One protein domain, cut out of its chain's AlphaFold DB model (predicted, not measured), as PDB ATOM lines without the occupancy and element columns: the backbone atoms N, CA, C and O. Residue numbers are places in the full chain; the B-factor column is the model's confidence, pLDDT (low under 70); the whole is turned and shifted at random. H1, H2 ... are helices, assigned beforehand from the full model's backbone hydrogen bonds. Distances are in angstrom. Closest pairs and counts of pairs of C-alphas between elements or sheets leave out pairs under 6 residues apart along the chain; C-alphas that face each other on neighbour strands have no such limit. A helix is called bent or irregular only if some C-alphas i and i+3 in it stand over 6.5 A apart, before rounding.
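Overview. This is residues 9 to 109 of the 180 residues of the protein "Exosome complex exonuclease Rrp" of Colletotrichum higginsianum (strain IMI 349063) (UniProt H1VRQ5). Two long helices, H1 and H3, make an open V with the short H2 at its point, and a third long helix, H4, packs with residues 89 to 99 on residues 62 to 69 near the far end of H3. Residues 70 to 78 fold back along H3, and H4 then kinks and runs on past the end of H3; residues 9 to 20 of H1 and residues 100 to 109 stick out free. The printed part has 101 residues with four named helices, in the order H1, H2, H3, H4, and no named strand; its class is all helix. It is loose, with a radius of gyration of the C-alphas of 17.3 A, and elongated, spanning 60 by 33 by 19 A.

Along the chain. Find C-alpha 9 at (127.980, 35.401, 12.264); from there H1, residues 9 to 29, runs 30.4 A to C-alpha 29 at (125.080, 27.685, -16.975). After three residues look for H2, residues 33 to 39. Past Asp 40 comes H3, residues 41 to 69, which runs 42.0 A from C-alpha 41 at (108.809, 28.367, -21.762). H4, residues 79 to 108, is the longest helix by residues and measures 39.8 A, ending at C-alpha 108 at (148.682, 47.311, 11.053). Near residue 86 you meet its kink of 68 degrees; H4 is irregular there, with C-alphas 84 and 87 8.0 A apart.

Arrangement. Start with H1, which touches no helix: it and H2 meet only through their link, and it is apart from H3 and from H4. H2 and H3 touch only at the corner by their link; their closest C-alphas are those of Arg 37 and Gly 44, 5.0 A apart. Their tilt is a shallow one of 34 degrees, only just short of steep, and they run opposite ways. H2 is apart from H4. H3 and H4 touch, and their closest C-alphas are those of Ala 66 and Ile 92, 5.7 A apart. They run the same way at a steep tilt of 42 degrees, H4's line being a rough one. On the backbone, each O i to N i+4 pair in H1, H2 and H3 is within hydrogen-bond range; in H4, 24 of 26 are.

Size, cuts and confidence. Look for the two C-alphas farthest apart at Val 39 and Gly 109, 60.3 A from each other. Without the stretches that stand free, the body of 79 residues spans 47 by 23 by 17 A. The printed part has no cut. The links from H1 to H2 and from H2 to H3 are tight, the link from H3 to H4 is short, with nine residues, and no link is long. In the B-factor column the mean pLDDT of the printed part is 93.8, and no printed residue of this model is under 70.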
ATOM      1  N   SER A   9     129.190  36.157  12.591       92.69
ATOM      2  CA  SER A   9     127.980  35.401  12.264       92.69
ATOM      3  C   SER A   9     127.289  35.914  10.990       92.69
ATOM      4  O   SER A   9     126.808  35.119  10.183       92.69
ATOM      5  N   LEU A  10     127.233  37.233  10.776       93.69
ATOM      6  CA  LEU A  10     126.683  37.809   9.542       93.69
ATOM      7  C   LEU A  10     127.554  37.471   8.322       93.69
ATOM      8  O   LEU A  10     127.023  37.022   7.305       93.69
ATOM      9  N   GLN A  11     128.872  37.652   8.436       93.69
ATOM     10  CA  GLN A  11     129.847  37.344   7.391       93.69
ATOM     11  C   GLN A  11     129.734  35.883   6.947       93.69
ATOM     12  O   GLN A  11     129.574  35.625   5.756       93.69
ATOM     13  N   ASP A  12     129.750  34.945   7.895       95.25
ATOM     14  CA  ASP A  12     129.724  33.509   7.603       95.25
ATOM     15  C   ASP A  12     128.439  33.107   6.862       95.25
ATOM     16  O   ASP A  12     128.476  32.334   5.903       95.25
ATOM     17  N   ASN A  13     127.296  33.678   7.256       95.88
ATOM     18  CA  ASN A  13     126.016  33.428   6.595       95.88
ATOM     19  C   ASN A  13     125.986  33.972   5.158       95.88
ATOM     20  O   ASN A  13     125.520  33.283   4.247       95.88
ATOM     21  N   VAL A  14     126.473  35.198   4.949       94.62
ATOM     22  CA  VAL A  14     126.501  35.834   3.622       94.62
ATOM     23  C   VAL A  14     127.480  35.114   2.694       94.62
ATOM     24  O   VAL A  14     127.130  34.827   1.550       94.62
ATOM     25  N   GLU A  15     128.670  34.762   3.181       95.06
ATOM     26  CA  GLU A  15     129.688  34.047   2.406       95.06
ATOM     27  C   GLU A  15     129.200  32.652   1.994       95.06
ATOM     28  O   GLU A  15     129.281  32.283   0.821       95.06
ATOM     29  N   ALA A  16     128.609  31.895   2.926       97.19
ATOM     30  CA  ALA A  16     128.053  30.578   2.632       97.19
ATOM     31  C   ALA A  16     126.943  30.646   1.569       97.19
ATOM     32  O   ALA A  16     126.932  29.839   0.632       97.19
ATOM     33  N   ALA A  17     126.035  31.624   1.681       96.38
ATOM     34  CA  ALA A  17     124.978  31.847   0.699       96.38
ATOM     35  C   ALA A  17     125.552  32.214  -0.678       96.38
ATOM     36  O   ALA A  17     125.164  31.612  -1.679       96.38
ATOM     37  N   LEU A  18     126.522  33.133  -0.733       95.81
ATOM     38  CA  LEU A  18     127.174  33.551  -1.974       95.81
ATOM     39  C   LEU A  18     127.856  32.371  -2.680       95.81
ATOM     40  O   LEU A  18     127.633  32.147  -3.870       95.81
ATOM     41  N   VAL A  19     128.634  31.568  -1.949       97.19
ATOM     42  CA  VAL A  19     129.313  30.385  -2.502       97.19
ATOM     43  C   VAL A  19     128.303  29.368  -3.039       97.19
ATOM     44  O   VAL A  19     128.511  28.803  -4.117       97.19
ATOM     45  N   ALA A  20     127.204  29.126  -2.319       97.62
ATOM     46  CA  ALA A  20     126.146  28.223  -2.770       97.62
ATOM     47  C   ALA A  20     125.465  28.733  -4.051       97.62
ATOM     48  O   ALA A  20     125.243  27.950  -4.983       97.62
ATOM     49  N   THR A  21     125.190  30.037  -4.133       96.31
ATOM     50  CA  THR A  21     124.610  30.668  -5.323       96.31
ATOM     51  C   THR A  21     125.551  30.566  -6.520       96.31
ATOM     52  O   THR A  21     125.129  30.063  -7.557       96.31
ATOM     53  N   VAL A  22     126.832  30.922  -6.377       96.50
ATOM     54  CA  VAL A  22     127.829  30.835  -7.466       96.50
ATOM     55  C   VAL A  22     127.971  29.401  -7.983       96.50
ATOM     56  O   VAL A  22     127.959  29.167  -9.191       96.50
ATOM     57  N   LYS A  23     128.042  28.408  -7.085       97.31
ATOM     58  CA  LYS A  23     128.089  26.988  -7.478       97.31
ATOM     59  C   LYS A  23     126.841  26.557  -8.247       97.31
ATOM     60  O   LYS A  23     126.952  25.813  -9.221       97.31
ATOM     61  N   SER A  24     125.668  27.011  -7.812       96.56
ATOM     62  CA  SER A  24     124.395  26.679  -8.456       96.56
ATOM     63  C   SER A  24     124.293  27.311  -9.842       96.56
ATOM     64  O   SER A  24     123.966  26.607 -10.793       96.56
ATOM     65  N   VAL A  25     124.656  28.591  -9.975       95.75
ATOM     66  CA  VAL A  25     124.702  29.300 -11.262       95.75
ATOM     67  C   VAL A  25     125.649  28.585 -12.222       95.75
ATOM     68  O   VAL A  25     125.213  28.191 -13.295       95.75
ATOM     69  N   ASN A  26     126.884  28.279 -11.812       96.00
ATOM     70  CA  ASN A  26     127.841  27.563 -12.665       96.00
ATOM     71  C   ASN A  26     127.315  26.201 -13.145       96.00
ATOM     72  O   ASN A  26     127.533  25.815 -14.292       96.00
ATOM     73  N   ARG A  27     126.602  25.463 -12.283       95.75
ATOM     74  CA  ARG A  27     125.998  24.176 -12.656       95.75
ATOM     75  C   ARG A  27     124.874  24.338 -13.681       95.75
ATOM     76  O   ARG A  27     124.755  23.491 -14.565       95.75
ATOM     77  N   VAL A  28     124.053  25.377 -13.537       94.06
ATOM     78  CA  VAL A  28     122.945  25.690 -14.453       94.06
ATOM     79  C   VAL A  28     123.485  26.197 -15.789       94.06
ATOM     80  O   VAL A  28     123.101  25.673 -16.827       94.06
ATOM     81  N   SER A  29     124.442  27.127 -15.776       92.19
ATOM     82  CA  SER A  29     125.080  27.685 -16.975       92.19
ATOM     83  C   SER A  29     125.855  26.656 -17.801       92.19
ATOM     84  O   SER A  29     126.095  26.884 -18.980       92.19
ATOM     85  N   ALA A  30     126.237  25.521 -17.208       95.25
ATOM     86  CA  ALA A  30     126.867  24.408 -17.919       95.25
ATOM     87  C   ALA A  30     125.875  23.515 -18.695       95.25
ATOM     88  O   ALA A  30     126.308  22.594 -19.386       95.25
ATOM     89  N   GLN A  31     124.565  23.732 -18.553       94.44
ATOM     90  CA  GLN A  31     123.531  23.007 -19.298       94.44
ATOM     91  C   GLN A  31     123.190  23.717 -20.617       94.44
ATOM     92  O   GLN A  31     123.510  24.888 -20.813       94.44
ATOM     93  N   ASP A  32     122.478  23.023 -21.508       95.31
ATOM     94  CA  ASP A  32     121.945  23.605 -22.746       95.31
ATOM     95  C   ASP A  32     120.681  24.439 -22.460       95.31
ATOM     96  O   ASP A  32     119.543  23.995 -22.641       95.31
ATOM     97  N   LEU A  33     120.886  25.652 -21.938       93.12
ATOM     98  CA  LEU A  33     119.804  26.577 -21.595       93.12
ATOM     99  C   LEU A  33     118.935  26.971 -22.804       93.12
ATOM    100  O   LEU A  33     117.714  26.988 -22.638       93.12
ATOM    101  N   PRO A  34     119.487  27.243 -24.008       93.25
ATOM    102  CA  PRO A  34     118.671  27.510 -25.192       93.25
ATOM    103  C   PRO A  34     117.708  26.368 -25.529       93.25
ATOM    104  O   PRO A  34     116.537  26.625 -25.812       93.25
ATOM    105  N   PHE A  35     118.165  25.114 -25.451       95.31
ATOM    106  CA  PHE A  35     117.299  23.958 -25.667       95.31
ATOM    107  C   PHE A  35     116.201  23.858 -24.604       95.31
ATOM    108  O   PHE A  35     115.025  23.743 -24.943       95.31
ATOM    109  N   LEU A  36     116.564  23.942 -23.320       92.69
ATOM    110  CA  LEU A  36     115.599  23.843 -22.218       92.69
ATOM    111  C   LEU A  36     114.513  24.918 -22.316       92.69
ATOM    112  O   LEU A  36     113.336  24.629 -22.120       92.69
ATOM    113  N   ARG A  37     114.905  26.132 -22.704       94.56
ATOM    114  CA  ARG A  37     114.009  27.272 -22.905       94.56
ATOM    115  C   ARG A  37     113.065  27.096 -24.097       94.56
ATOM    116  O   ARG A  37     111.946  27.598 -24.065       94.56
ATOM    117  N   ALA A  38     113.498  26.385 -25.139       94.50
ATOM    118  CA  ALA A  38     112.657  26.054 -26.289       94.50
ATOM    119  C   ALA A  38     111.657  24.924 -25.989       94.50
ATOM    120  O   ALA A  38     110.574  24.894 -26.572       94.50
ATOM    121  N   VAL A  39     112.020  23.991 -25.102       96.12
ATOM    122  CA  VAL A  39     111.169  22.857 -24.701       96.12
ATOM    123  C   VAL A  39     110.117  23.273 -23.675       96.12
ATOM    124  O   VAL A  39     108.974  22.829 -23.766       96.12
ATOM    125  N   ASP A  40     110.492  24.116 -22.716       94.44
ATOM    126  CA  ASP A  40     109.613  24.596 -21.655       94.44
ATOM    127  C   ASP A  40     109.769  26.117 -21.474       94.44
ATOM    128  O   ASP A  40     110.764  26.579 -20.905       94.44
ATOM    129  N   PRO A  41     108.784  26.917 -21.928       91.75
ATOM    130  CA  PRO A  41     108.809  28.367 -21.762       91.75
ATOM    131  C   PRO A  41     108.900  28.826 -20.299       91.75
ATOM    132  O   PRO A  41     109.508  29.862 -20.036       91.75
ATOM    133  N   SER A  42     108.362  28.053 -19.344       94.69
ATOM    134  CA  SER A  42     108.385  28.419 -17.919       94.69
ATOM    135  C   SER A  42     109.805  28.440 -17.345       94.69
ATOM    136  O   SER A  42     110.132  29.292 -16.524       94.69
ATOM    137  N   VAL A  43     110.696  27.581 -17.859       93.12
ATOM    138  CA  VAL A  43     112.125  27.590 -17.508       93.12
ATOM    139  C   VAL A  43     112.787  28.897 -17.943       93.12
ATOM    140  O   VAL A  43     113.663  29.408 -17.246       93.12
ATOM    141  N   GLY A  44     112.372  29.451 -19.085       92.56
ATOM    142  CA  GLY A  44     112.840  30.750 -19.562       92.56
ATOM    143  C   GLY A  44     112.435  31.892 -18.636       92.56
ATOM    144  O   GLY A  44     113.291  32.682 -18.246       92.56
ATOM    145  N   GLU A  45     111.157  31.942 -18.256       94.81
ATOM    146  CA  GLU A  45     110.617  32.957 -17.342       94.81
ATOM    147  C   GLU A  45     111.295  32.902 -15.966       94.81
ATOM    148  O   GLU A  45     111.713  33.931 -15.429       94.81
ATOM    149  N   ASP A  46     111.476  31.697 -15.416       94.31
ATOM    150  CA  ASP A  46     112.163  31.506 -14.140       94.31
ATOM    151  C   ASP A  46     113.631  31.944 -14.211       94.31
ATOM    152  O   ASP A  46     114.128  32.601 -13.289       94.31
ATOM    153  N   LEU A  47     114.336  31.606 -15.296       93.62
ATOM    154  CA  LEU A  47     115.737  31.981 -15.491       93.62
ATOM    155  C   LEU A  47     115.902  33.503 -15.589       93.62
ATOM    156  O   LEU A  47     116.808  34.054 -14.957       93.62
ATOM    157  N   ASP A  48     115.020  34.178 -16.321       93.19
ATOM    158  CA  ASP A  48     115.028  35.638 -16.430       93.19
ATOM    159  C   ASP A  48     114.764  36.280 -15.070       93.19
ATOM    160  O   ASP A  48     115.552  37.107 -14.618       93.19
ATOM    161  N   ALA A  49     113.738  35.820 -14.345       94.56
ATOM    162  CA  ALA A  49     113.414  36.339 -13.021       94.56
ATOM    163  C   ALA A  49     114.579  36.189 -12.025       94.56
ATOM    164  O   ALA A  49     114.819  37.075 -11.196       94.56
ATOM    165  N   LYS A  50     115.330  35.077 -12.077       94.69
ATOM    166  CA  LYS A  50     116.536  34.916 -11.243       94.69
ATOM    167  C   LYS A  50     117.684  35.804 -11.711       94.69
ATOM    168  O   LYS A  50     118.379  36.352 -10.857       94.69
ATOM    169  N   THR A  51     117.869  35.963 -13.018       93.56
ATOM    170  CA  THR A  51     118.911  36.823 -13.594       93.56
ATOM    171  C   THR A  51     118.684  38.282 -13.201       93.56
ATOM    172  O   THR A  51     119.593  38.903 -12.649       93.56
ATOM    173  N   THR A  52     117.456  38.790 -13.344       94.88
ATOM    174  CA  THR A  52     117.065  40.137 -12.899       94.88
ATOM    175  C   THR A  52     117.325  40.330 -11.409       94.88
ATOM    176  O   THR A  52     117.967  41.297 -11.017       94.88
ATOM    177  N   ARG A  53     116.930  39.373 -10.561       94.94
ATOM    178  CA  ARG A  53     117.184  39.465  -9.115       94.94
ATOM    179  C   ARG A  53     118.679  39.518  -8.773       94.94
ATOM    180  O   ARG A  53     119.070  40.220  -7.842       94.94
ATOM    181  N   ILE A  54     119.515  38.742  -9.465       94.50
ATOM    182  CA  ILE A  54     120.973  38.769  -9.259       94.50
ATOM    183  C   ILE A  54     121.541  40.123  -9.690       94.50
ATOM    184  O   ILE A  54     122.381  40.678  -8.976       94.50
ATOM    185  N   LEU A  55     121.061  40.672 -10.807       94.94
ATOM    186  CA  LEU A  55     121.452  41.993 -11.283       94.94
ATOM    187  C   LEU A  55     121.067  43.084 -10.275       94.94
ATOM    188  O   LEU A  55     121.934  43.833  -9.844       94.94
ATOM    189  N   GLU A  56     119.822  43.110  -9.799       94.75
ATOM    190  CA  GLU A  56     119.344  44.069  -8.790       94.75
ATOM    191  C   GLU A  56     120.190  44.056  -7.509       94.75
ATOM    192  O   GLU A  56     120.571  45.110  -6.984       94.75
ATOM    193  N   LEU A  57     120.510  42.860  -6.998       94.94
ATOM    194  CA  LEU A  57     121.355  42.700  -5.813       94.94
ATOM    195  C   LEU A  57     122.774  43.218  -6.065       94.94
ATOM    196  O   LEU A  57     123.325  43.933  -5.226       94.94
ATOM    197  N   SER A  58     123.346  42.897  -7.225       94.19
ATOM    198  CA  SER A  58     124.685  43.343  -7.620       94.19
ATOM    199  C   SER A  58     124.738  44.865  -7.775       94.19
ATOM    200  O   SER A  58     125.638  45.507  -7.236       94.19
ATOM    201  N   THR A  59     123.727  45.464  -8.408       94.62
ATOM    202  CA  THR A  59     123.581  46.918  -8.565       94.62
ATOM    203  C   THR A  59     123.408  47.617  -7.218       94.62
ATOM    204  O   THR A  59     123.980  48.680  -6.994       94.62
ATOM    205  N   THR A  60     122.666  47.020  -6.281       95.38
ATOM    206  CA  THR A  60     122.499  47.565  -4.923       95.38
ATOM    207  C   THR A  60     123.818  47.558  -4.148       95.38
ATOM    208  O   THR A  60     124.165  48.553  -3.509       95.38
ATOM    209  N   LEU A  61     124.586  46.467  -4.237       94.00
ATOM    210  CA  LEU A  61     125.918  46.387  -3.633       94.00
ATOM    211  C   LEU A  61     126.879  47.402  -4.260       94.00
ATOM    212  O   LEU A  61     127.605  48.079  -3.536       94.00
ATOM    213  N   LEU A  62     126.839  47.558  -5.585       95.62
ATOM    214  CA  LEU A  62     127.659  48.533  -6.297       95.62
ATOM    215  C   LEU A  62     127.308  49.976  -5.901       95.62
ATOM    216  O   LEU A  62     128.211  50.773  -5.665       95.62
ATOM    217  N   LYS A  63     126.014  50.298  -5.759       95.75
ATOM    218  CA  LYS A  63     125.527  51.593  -5.248       95.75
ATOM    219  C   LYS A  63     126.075  51.874  -3.848       95.75
ATOM    220  O   LYS A  63     126.714  52.901  -3.638       95.75
ATOM    221  N   SER A  64     125.953  50.911  -2.934       95.25
ATOM    222  CA  SER A  64     126.518  51.040  -1.586       95.25
ATOM    223  C   SER A  64     128.043  51.214  -1.588       95.25
ATOM    224  O   SER A  64     128.573  51.958  -0.766       95.25
ATOM    225  N   ALA A  65     128.761  50.520  -2.472       94.81
ATOM    226  CA  ALA A  65     130.212  50.634  -2.600       94.81
ATOM    227  C   ALA A  65     130.638  52.009  -3.138       94.81
ATOM    228  O   ALA A  65     131.581  52.617  -2.623       94.81
ATOM    229  N   ALA A  66     129.920  52.518  -4.140       94.56
ATOM    230  CA  ALA A  66     130.160  53.832  -4.719       94.56
ATOM    231  C   ALA A  66     129.935  54.947  -3.690       94.56
ATOM    232  O   ALA A  66     130.799  55.812  -3.548       94.56
ATOM    233  N   ASP A  67     128.864  54.862  -2.895       94.56
ATOM    234  CA  ASP A  67     128.567  55.819  -1.822       94.56
ATOM    235  C   ASP A  67     129.714  55.902  -0.803       94.56
ATOM    236  O   ASP A  67     130.164  56.991  -0.439       94.56
ATOM    237  N   VAL A  68     130.257  54.750  -0.386       91.38
ATOM    238  CA  VAL A  68     131.419  54.689   0.519       91.38
ATOM    239  C   VAL A  68     132.658  55.314  -0.124       91.38
ATOM    240  O   VAL A  68     133.483  55.917   0.571       91.38
ATOM    241  N   CYS A  69     132.806  55.202  -1.442       91.00
ATOM    242  CA  CYS A  69     133.920  55.775  -2.194       91.00
ATOM    243  C   CYS A  69     133.722  57.250  -2.574       91.00
ATOM    244  O   CYS A  69     134.698  57.898  -2.942       91.00
ATOM    245  N   GLY A  70     132.517  57.805  -2.418       91.44
ATOM    246  CA  GLY A  70     132.174  59.139  -2.917       91.44
ATOM    247  C   GLY A  70     132.076  59.197  -4.446       91.44
ATOM    248  O   GLY A  70     132.328  60.245  -5.038       91.44
ATOM    249  N   LEU A  71     131.757  58.068  -5.079       92.62
ATOM    250  CA  LEU A  71     131.576  57.922  -6.519       92.62
ATOM    251  C   LEU A  71     130.091  57.775  -6.858       92.62
ATOM    252  O   LEU A  71     129.288  57.366  -6.024       92.62
ATOM    253  N   ASN A  72     129.733  58.065  -8.107       91.06
ATOM    254  CA  ASN A  72     128.388  57.803  -8.610       91.06
ATOM    255  C   ASN A  72     128.331  56.389  -9.184       91.06
ATOM    256  O   ASN A  72     129.096  56.064 -10.093       91.06
ATOM    257  N   ALA A  73     127.417  55.563  -8.682       91.19
ATOM    258  CA  ALA A  73     127.191  54.248  -9.260       91.19
ATOM    259  C   ALA A  73     126.472  54.344 -10.615       91.19
ATOM    260  O   ALA A  73     125.532  55.137 -10.750       91.19
ATOM    261  N   PRO A  74     126.865  53.525 -11.605       91.38
ATOM    262  CA  PRO A  74     126.097  53.380 -12.827       91.38
ATOM    263  C   PRO A  74     124.730  52.767 -12.513       91.38
ATOM    264  O   PRO A  74     124.604  51.905 -11.641       91.38
ATOM    265  N   ASP A  75     123.704  53.187 -13.248       90.69
ATOM    266  CA  ASP A  75     122.487  52.381 -13.339       90.69
ATOM    267  C   ASP A  75     122.775  51.129 -14.177       90.69
ATOM    268  O   ASP A  75     123.667  51.176 -15.012       90.69
ATOM    269  N   LEU A  76     122.106  50.009 -13.941       93.06
ATOM    270  CA  LEU A  76     122.304  48.779 -14.720       93.06
ATOM    271  C   LEU A  76     120.948  48.078 -14.799       93.06
ATOM    272  O   LEU A  76     120.460  47.602 -13.770       93.06
ATOM    273  N   GLU A  77     120.330  48.069 -15.978       90.31
ATOM    274  CA  GLU A  77     119.014  47.463 -16.209       90.31
ATOM    275  C   GLU A  77     119.143  46.053 -16.790       90.31
ATOM    276  O   GLU A  77     118.386  45.156 -16.414       90.31
ATOM    277  N   ASP A  78     120.134  45.842 -17.657       90.56
ATOM    278  CA  ASP A  78     120.381  44.569 -18.329       90.56
ATOM    279  C   ASP A  78     121.878  44.224 -18.453       90.56
ATOM    280  O   ASP A  78     122.745  44.810 -17.803       90.56
ATOM    281  N   THR A  79     122.185  43.195 -19.246       88.38
ATOM    282  CA  THR A  79     123.556  42.747 -19.504       88.38
ATOM    283  C   THR A  79     124.343  43.690 -20.404       88.38
ATOM    284  O   THR A  79     125.550  43.827 -20.213       88.38
ATOM    285  N   ASP A  80     123.687  44.354 -21.353       92.44
ATOM    286  CA  ASP A  80     124.353  45.250 -22.303       92.44
ATOM    287  C   ASP A  80     124.867  46.498 -21.575       92.44
ATOM    288  O   ASP A  80     125.970  46.993 -21.824       92.44
ATOM    289  N   ASP A  81     124.108  46.955 -20.582       93.19
ATOM    290  CA  ASP A  81     124.505  48.018 -19.676       93.19
ATOM    291  C   ASP A  81     125.785  47.717 -18.896       93.19
ATOM    292  O   ASP A  81     126.591  48.626 -18.671       93.19
ATOM    293  N   ILE A  82     125.985  46.458 -18.492       93.31
ATOM    294  CA  ILE A  82     127.199  46.023 -17.790       93.31
ATOM    295  C   ILE A  82     128.405  46.212 -18.705       93.31
ATOM    296  O   ILE A  82     129.405  46.791 -18.280       93.31
ATOM    297  N   ASP A  83     128.296  45.788 -19.962       94.50
ATOM    298  CA  ASP A  83     129.373  45.912 -20.943       94.50
ATOM    299  C   ASP A  83     129.660  47.382 -21.277       94.50
ATOM    300  O   ASP A  83     130.816  47.819 -21.295       94.50
ATOM    301  N   MET A  84     128.612  48.187 -21.478       95.56
ATOM    302  CA  MET A  84     128.744  49.615 -21.781       95.56
ATOM    303  C   MET A  84     129.354  50.409 -20.621       95.56
ATOM    304  O   MET A  84     130.132  51.344 -20.845       95.56
ATOM    305  N   ARG A  85     129.019  50.047 -19.378       94.44
ATOM    306  CA  ARG A  85     129.412  50.777 -18.162       94.44
ATOM    307  C   ARG A  85     130.511  50.074 -17.368       94.44
ATOM    308  O   ARG A  85     130.855  50.535 -16.279       94.44
ATOM    309  N   TRP A  86     131.139  49.045 -17.942       96.00
ATOM    310  CA  TRP A  86     132.162  48.218 -17.295       96.00
ATOM    311  C   TRP A  86     133.276  49.033 -16.637       96.00
ATOM    312  O   TRP A  86     133.659  48.764 -15.503       96.00
ATOM    313  N   ARG A  87     133.753  50.091 -17.309       95.69
ATOM    314  CA  ARG A  87     134.781  50.988 -16.752       95.69
ATOM    315  C   ARG A  87     134.353  51.609 -15.424       95.69
ATOM    316  O   ARG A  87     135.110  51.561 -14.470       95.69
ATOM    317  N   SER A  88     133.122  52.114 -15.347       94.75
ATOM    318  CA  SER A  88     132.597  52.715 -14.118       94.75
ATOM    319  C   SER A  88     132.468  51.693 -12.990       94.75
ATOM    320  O   SER A  88     132.662  52.049 -11.832       94.75
ATOM    321  N   ILE A  89     132.130  50.441 -13.314       95.94
ATOM    322  CA  ILE A  89     132.066  49.349 -12.336       95.94
ATOM    323  C   ILE A  89     133.469  49.074 -11.784       95.94
ATOM    324  O   ILE A  89     133.646  49.018 -10.568       95.94
ATOM    325  N   VAL A  90     134.467  48.952 -12.667       96.56
ATOM    326  CA  VAL A  90     135.872  48.728 -12.292       96.56
ATOM    327  C   VAL A  90     136.403  49.871 -11.428       96.56
ATOM    328  O   VAL A  90     136.955  49.598 -10.369       96.56
ATOM    329  N   ASP A  91     136.152  51.130 -11.799       96.31
ATOM    330  CA  ASP A  91     136.602  52.300 -11.031       96.31
ATOM    331  C   ASP A  91     136.085  52.275  -9.578       96.31
ATOM    332  O   ASP A  91     136.805  52.624  -8.636       96.31
ATOM    333  N   ILE A  92     134.836  51.835  -9.371       96.75
ATOM    334  CA  ILE A  92     134.247  51.687  -8.033       96.75
ATOM    335  C   ILE A  92     134.930  50.554  -7.266       96.75
ATOM    336  O   ILE A  92     135.276  50.736  -6.099       96.75
ATOM    337  N   VAL A  93     135.134  49.397  -7.900       96.31
ATOM    338  CA  VAL A  93     135.792  48.244  -7.268       96.31
ATOM    339  C   VAL A  93     137.227  48.587  -6.867       96.31
ATOM    340  O   VAL A  93     137.604  48.337  -5.723       96.31
ATOM    341  N   ASP A  94     137.995  49.224  -7.749       97.00
ATOM    342  CA  ASP A  94     139.371  49.645  -7.471       97.00
ATOM    343  C   ASP A  94     139.424  50.647  -6.310       97.00
ATOM    344  O   ASP A  94     140.253  50.514  -5.409       97.00
ATOM    345  N   SER A  95     138.478  51.588  -6.255       96.06
ATOM    346  CA  SER A  95     138.371  52.550  -5.150       96.06
ATOM    347  C   SER A  95     138.052  51.880  -3.809       96.06
ATOM    348  O   SER A  95     138.556  52.298  -2.763       96.06
ATOM    349  N   VAL A  96     137.226  50.826  -3.808       96.62
ATOM    350  CA  VAL A  96     136.957  50.033  -2.598       96.62
ATOM    351  C   VAL A  96     138.215  49.300  -2.145       96.62
ATOM    352  O   VAL A  96     138.511  49.298  -0.949       96.62
ATOM    353  N   LEU A  97     138.963  48.701  -3.074       96.25
ATOM    354  CA  LEU A  97     140.201  47.988  -2.762       96.25
ATOM    355  C   LEU A  97     141.284  48.937  -2.232       96.25
ATOM    356  O   LEU A  97     141.901  48.631  -1.218       96.25
ATOM    357  N   GLU A  98     141.437  50.132  -2.809       95.44
ATOM    358  CA  GLU A  98     142.363  51.156  -2.303       95.44
ATOM    359  C   GLU A  98     142.019  51.577  -0.863       95.44
ATOM    360  O   GLU A  98     142.897  51.721  -0.004       95.44
ATOM    361  N   LYS A  99     140.724  51.741  -0.558       93.81
ATOM    362  CA  LYS A  99     140.267  52.037   0.808       93.81
ATOM    363  C   LYS A  99     140.500  50.874   1.762       93.81
ATOM    364  O   LYS A  99     140.859  51.114   2.915       93.81
ATOM    365  N   ALA A 100     140.297  49.641   1.305       94.12
ATOM    366  CA  ALA A 100     140.571  48.452   2.097       94.12
ATOM    367  C   ALA A 100     142.064  48.366   2.443       94.12
ATOM    368  O   ALA A 100     142.394  48.268   3.626       94.12
ATOM    369  N   ASP A 101     142.952  48.525   1.463       92.12
ATOM    370  CA  ASP A 101     144.402  48.535   1.678       92.12
ATOM    371  C   ASP A 101     144.816  49.660   2.633       92.12
ATOM    372  O   ASP A 101     145.509  49.411   3.619       92.12
ATOM    373  N   THR A 102     144.283  50.873   2.440       90.44
ATOM    374  CA  THR A 102     144.517  52.000   3.359       90.44
ATOM    375  C   THR A 102     144.082  51.662   4.788       90.44
ATOM    376  O   THR A 102     144.804  51.942   5.743       90.44
ATOM    377  N   SER A 103     142.915  51.031   4.962       89.56
ATOM    378  CA  SER A 103     142.412  50.651   6.286       89.56
ATOM    379  C   SER A 103     143.276  49.578   6.960       89.56
ATOM    380  O   SER A 103     143.496  49.627   8.173       89.56
ATOM    381  N   ILE A 104     143.819  48.641   6.176       91.81
ATOM    382  CA  ILE A 104     144.744  47.611   6.654       91.81
ATOM    383  C   ILE A 104     146.077  48.254   7.048       91.81
ATOM    384  O   ILE A 104     146.611  47.935   8.112       91.81
ATOM    385  N   ASP A 105     146.598  49.194   6.259       89.38
ATOM    386  CA  ASP A 105     147.830  49.924   6.565       89.38
ATOM    387  C   ASP A 105     147.710  50.768   7.842       89.38
ATOM    388  O   ASP A 105     148.642  50.818   8.653       89.38
ATOM    389  N   GLU A 106     146.558  51.411   8.043       88.44
ATOM    390  CA  GLU A 106     146.242  52.163   9.258       88.44
ATOM    391  C   GLU A 106     146.123  51.245  10.483       88.44
ATOM    392  O   GLU A 106     146.656  51.573  11.546       88.44
ATOM    393  N   TYR A 107     145.475  50.082  10.343       83.81
ATOM    394  CA  TYR A 107     145.304  49.118  11.433       83.81
ATOM    395  C   TYR A 107     146.616  48.426  11.825       83.81
ATOM    396  O   TYR A 107     146.922  48.272  13.007       83.81
ATOM    397  N   THR A 108     147.408  48.013  10.836       85.44
ATOM    398  CA  THR A 108     148.682  47.311  11.053       85.44
ATOM    399  C   THR A 108     149.817  48.254  11.451       85.44
ATOM    400  O   THR A 108     150.874  47.796  11.888       85.44
ATOM    401  N   GLY A 109     149.632  49.569  11.294       71.31
ATOM    402  CA  GLY A 109     150.697  50.559  11.456       71.31
ATOM    403  C   GLY A 109     151.774  50.463  10.368       71.31
ATOM    404  O   GLY A 109     152.845  51.058  10.518       71.31
TER     405      GLY A 109